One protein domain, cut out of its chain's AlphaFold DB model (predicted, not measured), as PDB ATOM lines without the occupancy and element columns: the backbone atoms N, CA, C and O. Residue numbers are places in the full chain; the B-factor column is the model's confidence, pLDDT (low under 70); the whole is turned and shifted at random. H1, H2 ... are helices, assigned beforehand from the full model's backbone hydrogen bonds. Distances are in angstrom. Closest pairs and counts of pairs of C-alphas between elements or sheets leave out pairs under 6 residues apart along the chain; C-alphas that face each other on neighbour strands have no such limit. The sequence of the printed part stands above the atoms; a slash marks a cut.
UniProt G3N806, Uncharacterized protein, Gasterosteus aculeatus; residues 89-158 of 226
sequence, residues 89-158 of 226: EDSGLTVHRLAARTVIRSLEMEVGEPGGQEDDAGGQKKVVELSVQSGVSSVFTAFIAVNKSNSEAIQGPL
ATOM      1  N   GLU A  89      48.477  13.135  45.852       72.44
ATOM      2  CA  GLU A  89      48.168  12.201  46.952       72.44
ATOM      3  C   GLU A  89      47.534  12.868  48.185       72.44
ATOM      4  O   GLU A  89      46.744  12.237  48.880       72.44
ATOM      5  N   ASP A  90      47.813  14.155  48.422       71.00
ATOM      6  CA  ASP A  90      47.354  14.906  49.603       71.00
ATOM      7  C   ASP A  90      46.567  16.186  49.247       71.00
ATOM      8  O   ASP A  90      46.508  17.153  50.004       71.00
ATOM      9  N   SER A  91      45.948  16.243  48.063       68.50
ATOM     10  CA  SER A  91      45.176  17.437  47.650       68.50
ATOM     11  C   SER A  91      43.923  17.702  48.501       68.50
ATOM     12  O   SER A  91      43.341  18.794  48.452       68.50
ATOM     13  N   GLY A  92      43.517  16.720  49.310       80.12
ATOM     14  CA  GLY A  92      42.302  16.765  50.107       80.12
ATOM     15  C   GLY A  92      41.042  16.971  49.256       80.12
ATOM     16  O   GLY A  92      41.045  16.927  48.030       80.12
ATOM     17  N   LEU A  93      39.916  17.230  49.921       86.69
ATOM     18  CA  LEU A  93      38.624  17.439  49.248       86.69
ATOM     19  C   LEU A  93      38.303  18.919  48.997       86.69
ATOM     20  O   LEU A  93      37.204  19.244  48.554       86.69
ATOM     21  N   THR A  94      39.220  19.843  49.293       89.50
ATOM     22  CA  THR A  94      38.930  21.286  49.267       89.50
ATOM     23  C   THR A  94      38.585  21.775  47.864       89.50
ATOM     24  O   THR A  94      37.544  22.401  47.677       89.50
ATOM     25  N   VAL A  95      39.413  21.454  46.864       90.06
ATOM     26  CA  VAL A  95      39.161  21.858  45.469       90.06
ATOM     27  C   VAL A  95      37.896  21.186  44.934       90.06
ATOM     28  O   VAL A  95      37.073  21.856  44.319       90.06
ATOM     29  N   HIS A  96      37.680  19.908  45.261       90.88
ATOM     30  CA  HIS A  96      36.459  19.176  44.913       90.88
ATOM     31  C   HIS A  96      35.201  19.848  45.474       90.88
ATOM     32  O   HIS A  96      34.227  20.042  44.750       90.88
ATOM     33  N   ARG A  97      35.228  20.270  46.744       94.00
ATOM     34  CA  ARG A  97      34.113  20.983  47.384       94.00
ATOM     35  C   ARG A  97      33.898  22.376  46.799       94.00
ATOM     36  O   ARG A  97      32.754  22.792  46.651       94.00
ATOM     37  N   LEU A  98      34.965  23.099  46.453       93.38
ATOM     38  CA  LEU A  98      34.857  24.405  45.792       93.38
ATOM     39  C   LEU A  98      34.260  24.282  44.384       93.38
ATOM     40  O   LEU A  98      33.381  25.067  44.021       93.38
ATOM     41  N   ALA A  99      34.680  23.270  43.628       93.19
ATOM     42  CA  ALA A  99      34.112  22.950  42.327       93.19
ATOM     43  C   ALA A  99      32.629  22.561  42.454       93.19
ATOM     44  O   ALA A  99      31.782  23.168  41.805       93.19
ATOM     45  N   ALA A 100      32.292  21.644  43.368       94.38
ATOM     46  CA  ALA A 100      30.909  21.241  43.627       94.38
ATOM     47  C   ALA A 100      30.030  22.427  44.050       94.38
ATOM     48  O   ALA A 100      28.939  22.601  43.520       94.38
ATOM     49  N   ARG A 101      30.523  23.305  44.937       93.75
ATOM     50  CA  ARG A 101      29.818  24.536  45.333       93.75
ATOM     51  C   ARG A 101      29.539  25.454  44.144       93.75
ATOM     52  O   ARG A 101      28.495  26.100  44.120       93.75
ATOM     53  N   THR A 102      30.470  25.547  43.198       93.25
ATOM     54  CA  THR A 102      30.300  26.367  41.989       93.25
ATOM     55  C   THR A 102      29.158  25.824  41.134       93.25
ATOM     56  O   THR A 102      28.266  26.582  40.765       93.25
ATOM     57  N   VAL A 103      29.127  24.507  40.918       93.19
ATOM     58  CA  VAL A 103      28.059  23.835  40.162       93.19
ATOM     59  C   VAL A 103      26.711  23.944  40.875       93.19
ATOM     60  O   VAL A 103      25.726  24.310  40.244       93.19
ATOM     61  N   ILE A 104      26.667  23.697  42.190       93.88
ATOM     62  CA  ILE A 104      25.448  23.838  43.006       93.88
ATOM     63  C   ILE A 104      24.862  25.241  42.843       93.88
ATOM     64  O   ILE A 104      23.684  25.373  42.538       93.88
ATOM     65  N   ARG A 105      25.690  26.287  42.960       91.62
ATOM     66  CA  ARG A 105      25.228  27.671  42.796       91.62
ATOM     67  C   ARG A 105      24.682  27.960  41.404       91.62
ATOM     68  O   ARG A 105      23.726  28.716  41.296       91.62
ATOM     69  N   SER A 106      25.288  27.387  40.364       89.44
ATOM     70  CA  SER A 106      24.794  27.542  38.992       89.44
ATOM     71  C   SER A 106      23.403  26.928  38.844       89.44
ATOM     72  O   SER A 106      22.483  27.599  38.393       89.44
ATOM     73  N   LEU A 107      23.228  25.690  39.313       89.56
ATOM     74  CA  LEU A 107      21.952  24.976  39.237       89.56
ATOM     75  C   LEU A 107      20.854  25.635  40.088       89.56
ATOM     76  O   LEU A 107      19.696  25.670  39.689       89.56
ATOM     77  N   GLU A 108      21.205  26.186  41.252       89.25
ATOM     78  CA  GLU A 108      20.263  26.905  42.122       89.25
ATOM     79  C   GLU A 108      19.727  28.193  41.479       89.25
ATOM     80  O   GLU A 108      18.582  28.567  41.729       89.25
ATOM     81  N   MET A 109      20.528  28.868  40.647       83.12
ATOM     82  CA  MET A 109      20.077  30.050  39.905       83.12
ATOM     83  C   MET A 109      19.108  29.690  38.774       83.12
ATOM     84  O   MET A 109      18.194  30.464  38.510       83.12
ATOM     85  N   GLU A 110      19.278  28.526  38.144       78.62
ATOM     86  CA  GLU A 110      18.401  28.034  37.070       78.62
ATOM     87  C   GLU A 110      17.034  27.571  37.607       78.62
ATOM     88  O   GLU A 110      16.002  27.828  36.995       78.62
ATOM     89  N   VAL A 111      17.015  26.943  38.786       70.62
ATOM     90  CA  VAL A 111      15.793  26.472  39.472       70.62
ATOM     91  C   VAL A 111      14.906  27.631  39.967       70.62
ATOM     92  O   VAL A 111      13.690  27.501  40.069       70.62
ATOM     93  N   GLY A 112      15.491  28.796  40.255       62.69
ATOM     94  CA  GLY A 112      14.765  29.961  40.771       62.69
ATOM     95  C   GLY A 112      13.970  30.773  39.738       62.69
ATOM     96  O   GLY A 112      13.346  31.763  40.131       62.69
ATOM     97  N   GLU A 113      13.997  30.422  38.445       58.00
ATOM     98  CA  GLU A 113      13.307  31.196  37.405       58.00
ATOM     99  C   GLU A 113      11.789  30.897  37.364       58.00
ATOM    100  O   GLU A 113      11.370  29.762  37.114       58.00
ATOM    101  N   PRO A 114      10.919  31.905  37.589       48.03
ATOM    102  CA  PRO A 114       9.476  31.717  37.695       48.03
ATOM    103  C   PRO A 114       8.849  31.567  36.301       48.03
ATOM    104  O   PRO A 114       8.327  32.527  35.737       48.03
ATOM    105  N   GLY A 115       8.907  30.365  35.721       55.41
ATOM    106  CA  GLY A 115       8.279  30.117  34.417       55.41
ATOM    107  C   GLY A 115       8.223  28.677  33.894       55.41
ATOM    108  O   GLY A 115       7.498  28.444  32.931       55.41
ATOM    109  N   GLY A 116       8.923  27.706  34.491       51.91
ATOM    110  CA  GLY A 116       8.991  26.329  33.971       51.91
ATOM    111  C   GLY A 116       8.399  25.290  34.923       51.91
ATOM    112  O   GLY A 116       9.114  24.724  35.738       51.91
ATOM    113  N   GLN A 117       7.100  25.009  34.805       51.72
ATOM    114  CA  GLN A 117       6.336  24.126  35.705       51.72
ATOM    115  C   GLN A 117       6.676  22.615  35.582       51.72
ATOM    116  O   GLN A 117       6.075  21.822  36.299       51.72
ATOM    117  N   GLU A 118       7.610  22.168  34.730       51.31
ATOM    118  CA  GLU A 118       7.811  20.718  34.493       51.31
ATOM    119  C   GLU A 118       9.263  20.192  34.610       51.31
ATOM    120  O   GLU A 118       9.428  19.010  34.907       51.31
ATOM    121  N   ASP A 119      10.308  21.032  34.519       54.06
ATOM    122  CA  ASP A 119      11.726  20.592  34.606       54.06
ATOM    123  C   ASP A 119      12.411  20.846  35.970       54.06
ATOM    124  O   ASP A 119      13.524  20.368  36.223       54.06
ATOM    125  N   ASP A 120      11.736  21.538  36.893       59.38
ATOM    126  CA  ASP A 120      12.273  21.915  38.213       59.38
ATOM    127  C   ASP A 120      12.666  20.694  39.076       59.38
ATOM    128  O   ASP A 120      13.719  20.648  39.723       59.38
ATOM    129  N   ALA A 121      11.889  19.609  38.982       62.97
ATOM    130  CA  ALA A 121      12.151  18.369  39.715       62.97
ATOM    131  C   ALA A 121      13.484  17.703  39.315       62.97
ATOM    132  O   ALA A 121      14.141  17.054  40.139       62.97
ATOM    133  N   GLY A 122      13.905  17.858  38.054       74.38
ATOM    134  CA  GLY A 122      15.164  17.312  37.549       74.38
ATOM    135  C   GLY A 122      16.378  18.093  38.052       74.38
ATOM    136  O   GLY A 122      17.369  17.487  38.477       74.38
ATOM    137  N   GLY A 123      16.288  19.426  38.044       80.75
ATOM    138  CA  GLY A 123      17.321  20.326  38.562       80.75
ATOM    139  C   GLY A 123      17.523  20.149  40.064       80.75
ATOM    140  O   GLY A 123      18.640  19.871  40.514       80.75
ATOM    141  N   GLN A 124      16.432  20.179  40.830       87.25
ATOM    142  CA  GLN A 124      16.464  19.977  42.277       87.25
ATOM    143  C   GLN A 124      17.104  18.634  42.659       87.25
ATOM    144  O   GLN A 124      17.969  18.580  43.539       87.25
ATOM    145  N   LYS A 125      16.732  17.541  41.978       90.69
ATOM    146  CA  LYS A 125      17.292  16.210  42.252       90.69
ATOM    147  C   LYS A 125      18.811  16.173  42.057       90.69
ATOM    148  O   LYS A 125      19.511  15.629  42.909       90.69
ATOM    149  N   LYS A 126      19.324  16.779  40.978       91.56
ATOM    150  CA  LYS A 126      20.772  16.870  40.715       91.56
ATOM    151  C   LYS A 126      21.495  17.665  41.800       91.56
ATOM    152  O   LYS A 126      22.570  17.260  42.238       91.56
ATOM    153  N   VAL A 127      20.900  18.768  42.258       93.31
ATOM    154  CA  VAL A 127      21.473  19.592  43.332       93.31
ATOM    155  C   VAL A 127      21.567  18.804  44.638       93.31
ATOM    156  O   VAL A 127      22.625  18.799  45.272       93.31
ATOM    157  N   VAL A 128      20.499  18.097  45.020       94.31
ATOM    158  CA  VAL A 128      20.484  17.256  46.228       94.31
ATOM    159  C   VAL A 128      21.537  16.151  46.136       94.31
ATOM    160  O   VAL A 128      22.311  15.965  47.074       94.31
ATOM    161  N   GLU A 129      21.617  15.454  45.002       95.19
ATOM    162  CA  GLU A 129      22.593  14.382  44.791       95.19
ATOM    163  C   GLU A 129      24.039  14.890  44.896       95.19
ATOM    164  O   GLU A 129      24.830  14.355  45.680       95.19
ATOM    165  N   LEU A 130      24.374  15.967  44.177       94.25
ATOM    166  CA  LEU A 130      25.710  16.560  44.204       94.25
ATOM    167  C   LEU A 130      26.070  17.084  45.600       94.25
ATOM    168  O   LEU A 130      27.204  16.923  46.059       94.25
ATOM    169  N   SER A 131      25.111  17.699  46.292       95.50
ATOM    170  CA  SER A 131      25.285  18.208  47.651       95.50
ATOM    171  C   SER A 131      25.631  17.093  48.642       95.50
ATOM    172  O   SER A 131      26.601  17.222  49.397       95.50
ATOM    173  N   VAL A 132      24.894  15.979  48.600       95.50
ATOM    174  CA  VAL A 132      25.124  14.820  49.474       95.50
ATOM    175  C   VAL A 132      26.469  14.157  49.169       95.50
ATOM    176  O   VAL A 132      27.230  13.887  50.097       95.50
ATOM    177  N   GLN A 133      26.802  13.950  47.892       93.75
ATOM    178  CA  GLN A 133      28.065  13.315  47.487       93.75
ATOM    179  C   GLN A 133      29.293  14.163  47.844       93.75
ATOM    180  O   GLN A 133      30.307  13.641  48.302       93.75
ATOM    181  N   SER A 134      29.212  15.480  47.645       93.00
ATOM    182  CA  SER A 134      30.336  16.392  47.900       93.00
ATOM    183  C   SER A 134      30.450  16.840  49.361       93.00
ATOM    184  O   SER A 134      31.497  17.355  49.777       93.00
ATOM    185  N   GLY A 135      29.392  16.661  50.158       93.44
ATOM    186  CA  GLY A 135      29.302  17.215  51.506       93.44
ATOM    187  C   GLY A 135      29.322  18.746  51.498       93.44
ATOM    188  O   GLY A 135      29.955  19.362  52.357       93.44
ATOM    189  N   VAL A 136      28.669  19.364  50.513       95.06
ATOM    190  CA  VAL A 136      28.516  20.821  50.386       95.06
ATOM    191  C   VAL A 136      27.040  21.161  50.534       95.06
ATOM    192  O   VAL A 136      26.222  20.622  49.803       95.06
ATOM    193  N   SER A 137      26.690  22.051  51.465       93.38
ATOM    194  CA  SER A 137      25.293  22.460  51.683       93.38
ATOM    195  C   SER A 137      24.743  23.264  50.501       93.38
ATOM    196  O   SER A 137      25.454  24.081  49.909       93.38
ATOM    197  N   SER A 138      23.472  23.011  50.199       93.50
ATOM    198  CA  SER A 138      22.639  23.667  49.190       93.50
ATOM    199  C   SER A 138      21.385  24.254  49.855       93.50
ATOM    200  O   SER A 138      21.075  23.917  50.997       93.50
ATOM    201  N   VAL A 139      20.617  25.076  49.139       90.75
ATOM    202  CA  VAL A 139      19.254  25.485  49.533       90.75
ATOM    203  C   VAL A 139      18.304  24.305  49.803       90.75
ATOM    204  O   VAL A 139      17.345  24.463  50.555       90.75
ATOM    205  N   PHE A 140      18.575  23.121  49.241       90.56
ATOM    206  CA  PHE A 140      17.750  21.917  49.423       90.56
ATOM    207  C   PHE A 140      18.294  20.930  50.464       90.56
ATOM    208  O   PHE A 140      17.674  19.892  50.700       90.56
ATOM    209  N   THR A 141      19.449  21.204  51.077       93.31
ATOM    210  CA  THR A 141      20.113  20.261  51.990       93.31
ATOM    211  C   THR A 141      20.647  20.943  53.244       93.31
ATOM    212  O   THR A 141      21.142  22.070  53.225       93.31
ATOM    213  N   ALA A 142      20.599  20.225  54.365       90.00
ATOM    214  CA  ALA A 142      21.083  20.716  55.648       90.00
ATOM    215  C   ALA A 142      21.936  19.662  56.357       90.00
ATOM    216  O   ALA A 142      21.697  18.459  56.241       90.00
ATOM    217  N   PHE A 143      22.918  20.126  57.132       88.50
ATOM    218  CA  PHE A 143      23.668  19.269  58.043       88.50
ATOM    219  C   PHE A 143      22.935  19.164  59.373       88.50
ATOM    220  O   PHE A 143      22.689  20.171  60.036       88.50
ATOM    221  N   ILE A 144      22.631  17.933  59.774       87.62
ATOM    222  CA  ILE A 144      22.010  17.633  61.061       87.62
ATOM    223  C   ILE A 144      23.079  17.021  61.958       87.62
ATOM    224  O   ILE A 144      23.680  15.998  61.627       87.62
ATOM    225  N   ALA A 145      23.334  17.657  63.097       87.06
ATOM    226  CA  ALA A 145      24.219  17.095  64.101       87.06
ATOM    227  C   ALA A 145      23.479  15.985  64.859       87.06
ATOM    228  O   ALA A 145      22.395  16.209  65.392       87.06
ATOM    229  N   VAL A 146      24.076  14.797  64.912       90.31
ATOM    230  CA  VAL A 146      23.547  13.645  65.652       90.31
ATOM    231  C   VAL A 146      24.488  13.341  66.806       90.31
ATOM    232  O   VAL A 146      25.711  13.282  66.630       90.31
ATOM    233  N   ASN A 147      23.933  13.172  68.001       89.00
ATOM    234  CA  ASN A 147      24.713  12.785  69.161       89.00
ATOM    235  C   ASN A 147      25.142  11.312  69.029       89.00
ATOM    236  O   ASN A 147      24.328  10.416  68.817       89.00
ATOM    237  N   LYS A 148      26.448  11.055  69.156       92.44
ATOM    238  CA  LYS A 148      27.039   9.722  68.975       92.44
ATOM    239  C   LYS A 148      26.619   8.711  70.046       92.44
ATOM    240  O   LYS A 148      26.678   7.521  69.766       92.44
ATOM    241  N   SER A 149      26.246   9.150  71.252       92.62
ATOM    242  CA  SER A 149      25.949   8.234  72.366       92.62
ATOM    243  C   SER A 149      24.541   7.646  72.315       92.62
ATOM    244  O   SER A 149      24.344   6.519  72.752       92.62
ATOM    245  N   ASN A 150      23.566   8.407  71.817       91.75
ATOM    246  CA  ASN A 150      22.156   8.005  71.756       91.75
ATOM    247  C   ASN A 150      21.596   7.971  70.322       91.75
ATOM    248  O   ASN A 150      20.442   7.608  70.142       91.75
ATOM    249  N   SER A 151      22.392   8.340  69.312       89.56
ATOM    250  CA  SER A 151      21.983   8.408  67.901       89.56
ATOM    251  C   SER A 151      20.791   9.334  67.630       89.56
ATOM    252  O   SER A 151      20.155   9.234  66.582       89.56
ATOM    253  N   GLU A 152      20.509  10.272  68.536       91.69
ATOM    254  CA  GLU A 152      19.428  11.241  68.373       91.69
ATOM    255  C   GLU A 152      19.940  12.536  67.736       91.69
ATOM    256  O   GLU A 152      21.044  13.014  68.023       91.69
ATOM    257  N   ALA A 153      19.122  13.120  66.859       87.88
ATOM    258  CA  ALA A 153      19.389  14.430  66.285       87.88
ATOM    259  C   ALA A 153      19.354  15.501  67.382       87.88
ATOM    260  O   ALA A 153      18.428  15.540  68.196       87.88
ATOM    261  N   ILE A 154      20.354  16.383  67.390       87.00
ATOM    262  CA  ILE A 154      20.406  17.499  68.331       87.00
ATOM    263  C   ILE A 154      19.223  18.423  68.039       87.00
ATOM    264  O   ILE A 154      19.109  18.981  66.949       87.00
ATOM    265  N   GLN A 155      18.352  18.581  69.030       83.50
ATOM    266  CA  GLN A 155      17.209  19.480  68.968       83.50
ATOM    267  C   GLN A 155      17.633  20.877  69.425       83.50
ATOM    268  O   GLN A 155      18.176  21.041  70.517       83.50
ATOM    269  N   GLY A 156      17.378  21.887  68.593       81.25
ATOM    270  CA  GLY A 156      17.614  23.289  68.930       81.25
ATOM    271  C   GLY A 156      18.225  24.105  67.788       81.25
ATOM    272  O   GLY A 156      18.699  23.548  66.797       81.25
ATOM    273  N   PRO A 157      18.208  25.442  67.904       76.12
ATOM    274  CA  PRO A 157      18.804  26.320  66.908       76.12
ATOM    275  C   PRO A 157      20.329  26.157  66.875       76.12
ATOM    276  O   PRO A 157      20.979  26.016  67.913       76.12
ATOM    277  N   LEU A 158      20.916  26.244  65.679       74.69
ATOM    278  CA  LEU A 158      22.367  26.336  65.530       74.69
ATOM    279  C   LEU A 158      22.859  27.633  66.182       74.69
ATOM    280  O   LEU A 158      22.565  28.733  65.715       74.69
TER     281      LEU A 158
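What this domain is: This is residues 89 to 158 of the 226 residues of an uncharacterized protein of Gasterosteus aculeatus (UniProt G3N806). Two helices side by side make a helical hairpin, H1 then H2, and a long tail without a named element, residues 135 to 158, runs away from it and folds back near its far end. The turn between the helices, at residues 113 to 118, and the tail's bend, at residues 147 to 152, stick out. The class is all helix, with 33 of the 70 printed residues in the two named helices and no named strand. The whole is loose, with a radius of gyration of the C-alphas of 15.4 A, and flat, spanning 47 by 37 by 18 A.

How they stand to each other: H1, residues 94 to 111, and H2, residues 120 to 134, touch and form a helical hairpin. Their closest C-alphas, those of Ile 104 and Val 127, are 5.8 A apart. They run opposite ways at a shallow tilt of 12 degrees. In H1 and H2 every O i to N i+4 pair is within hydrogen-bond range.

Where its parts are: H1 measures 25.7 A from C-alpha 94 at (38.930, 21.286, 49.267) to C-alpha 111. H2 measures 21.2 A and ends with C-alpha 134 at (30.336, 16.392, 47.900).

The domain as a whole: The two C-alphas farthest apart, those of Gly 115 and Ser 149, are 47.2 A apart. The printed part has no cut. The link from H1 to H2, 8 residues, is short. Confidence is low, with pLDDT under 70, at residue 91 and residues 112 to 121.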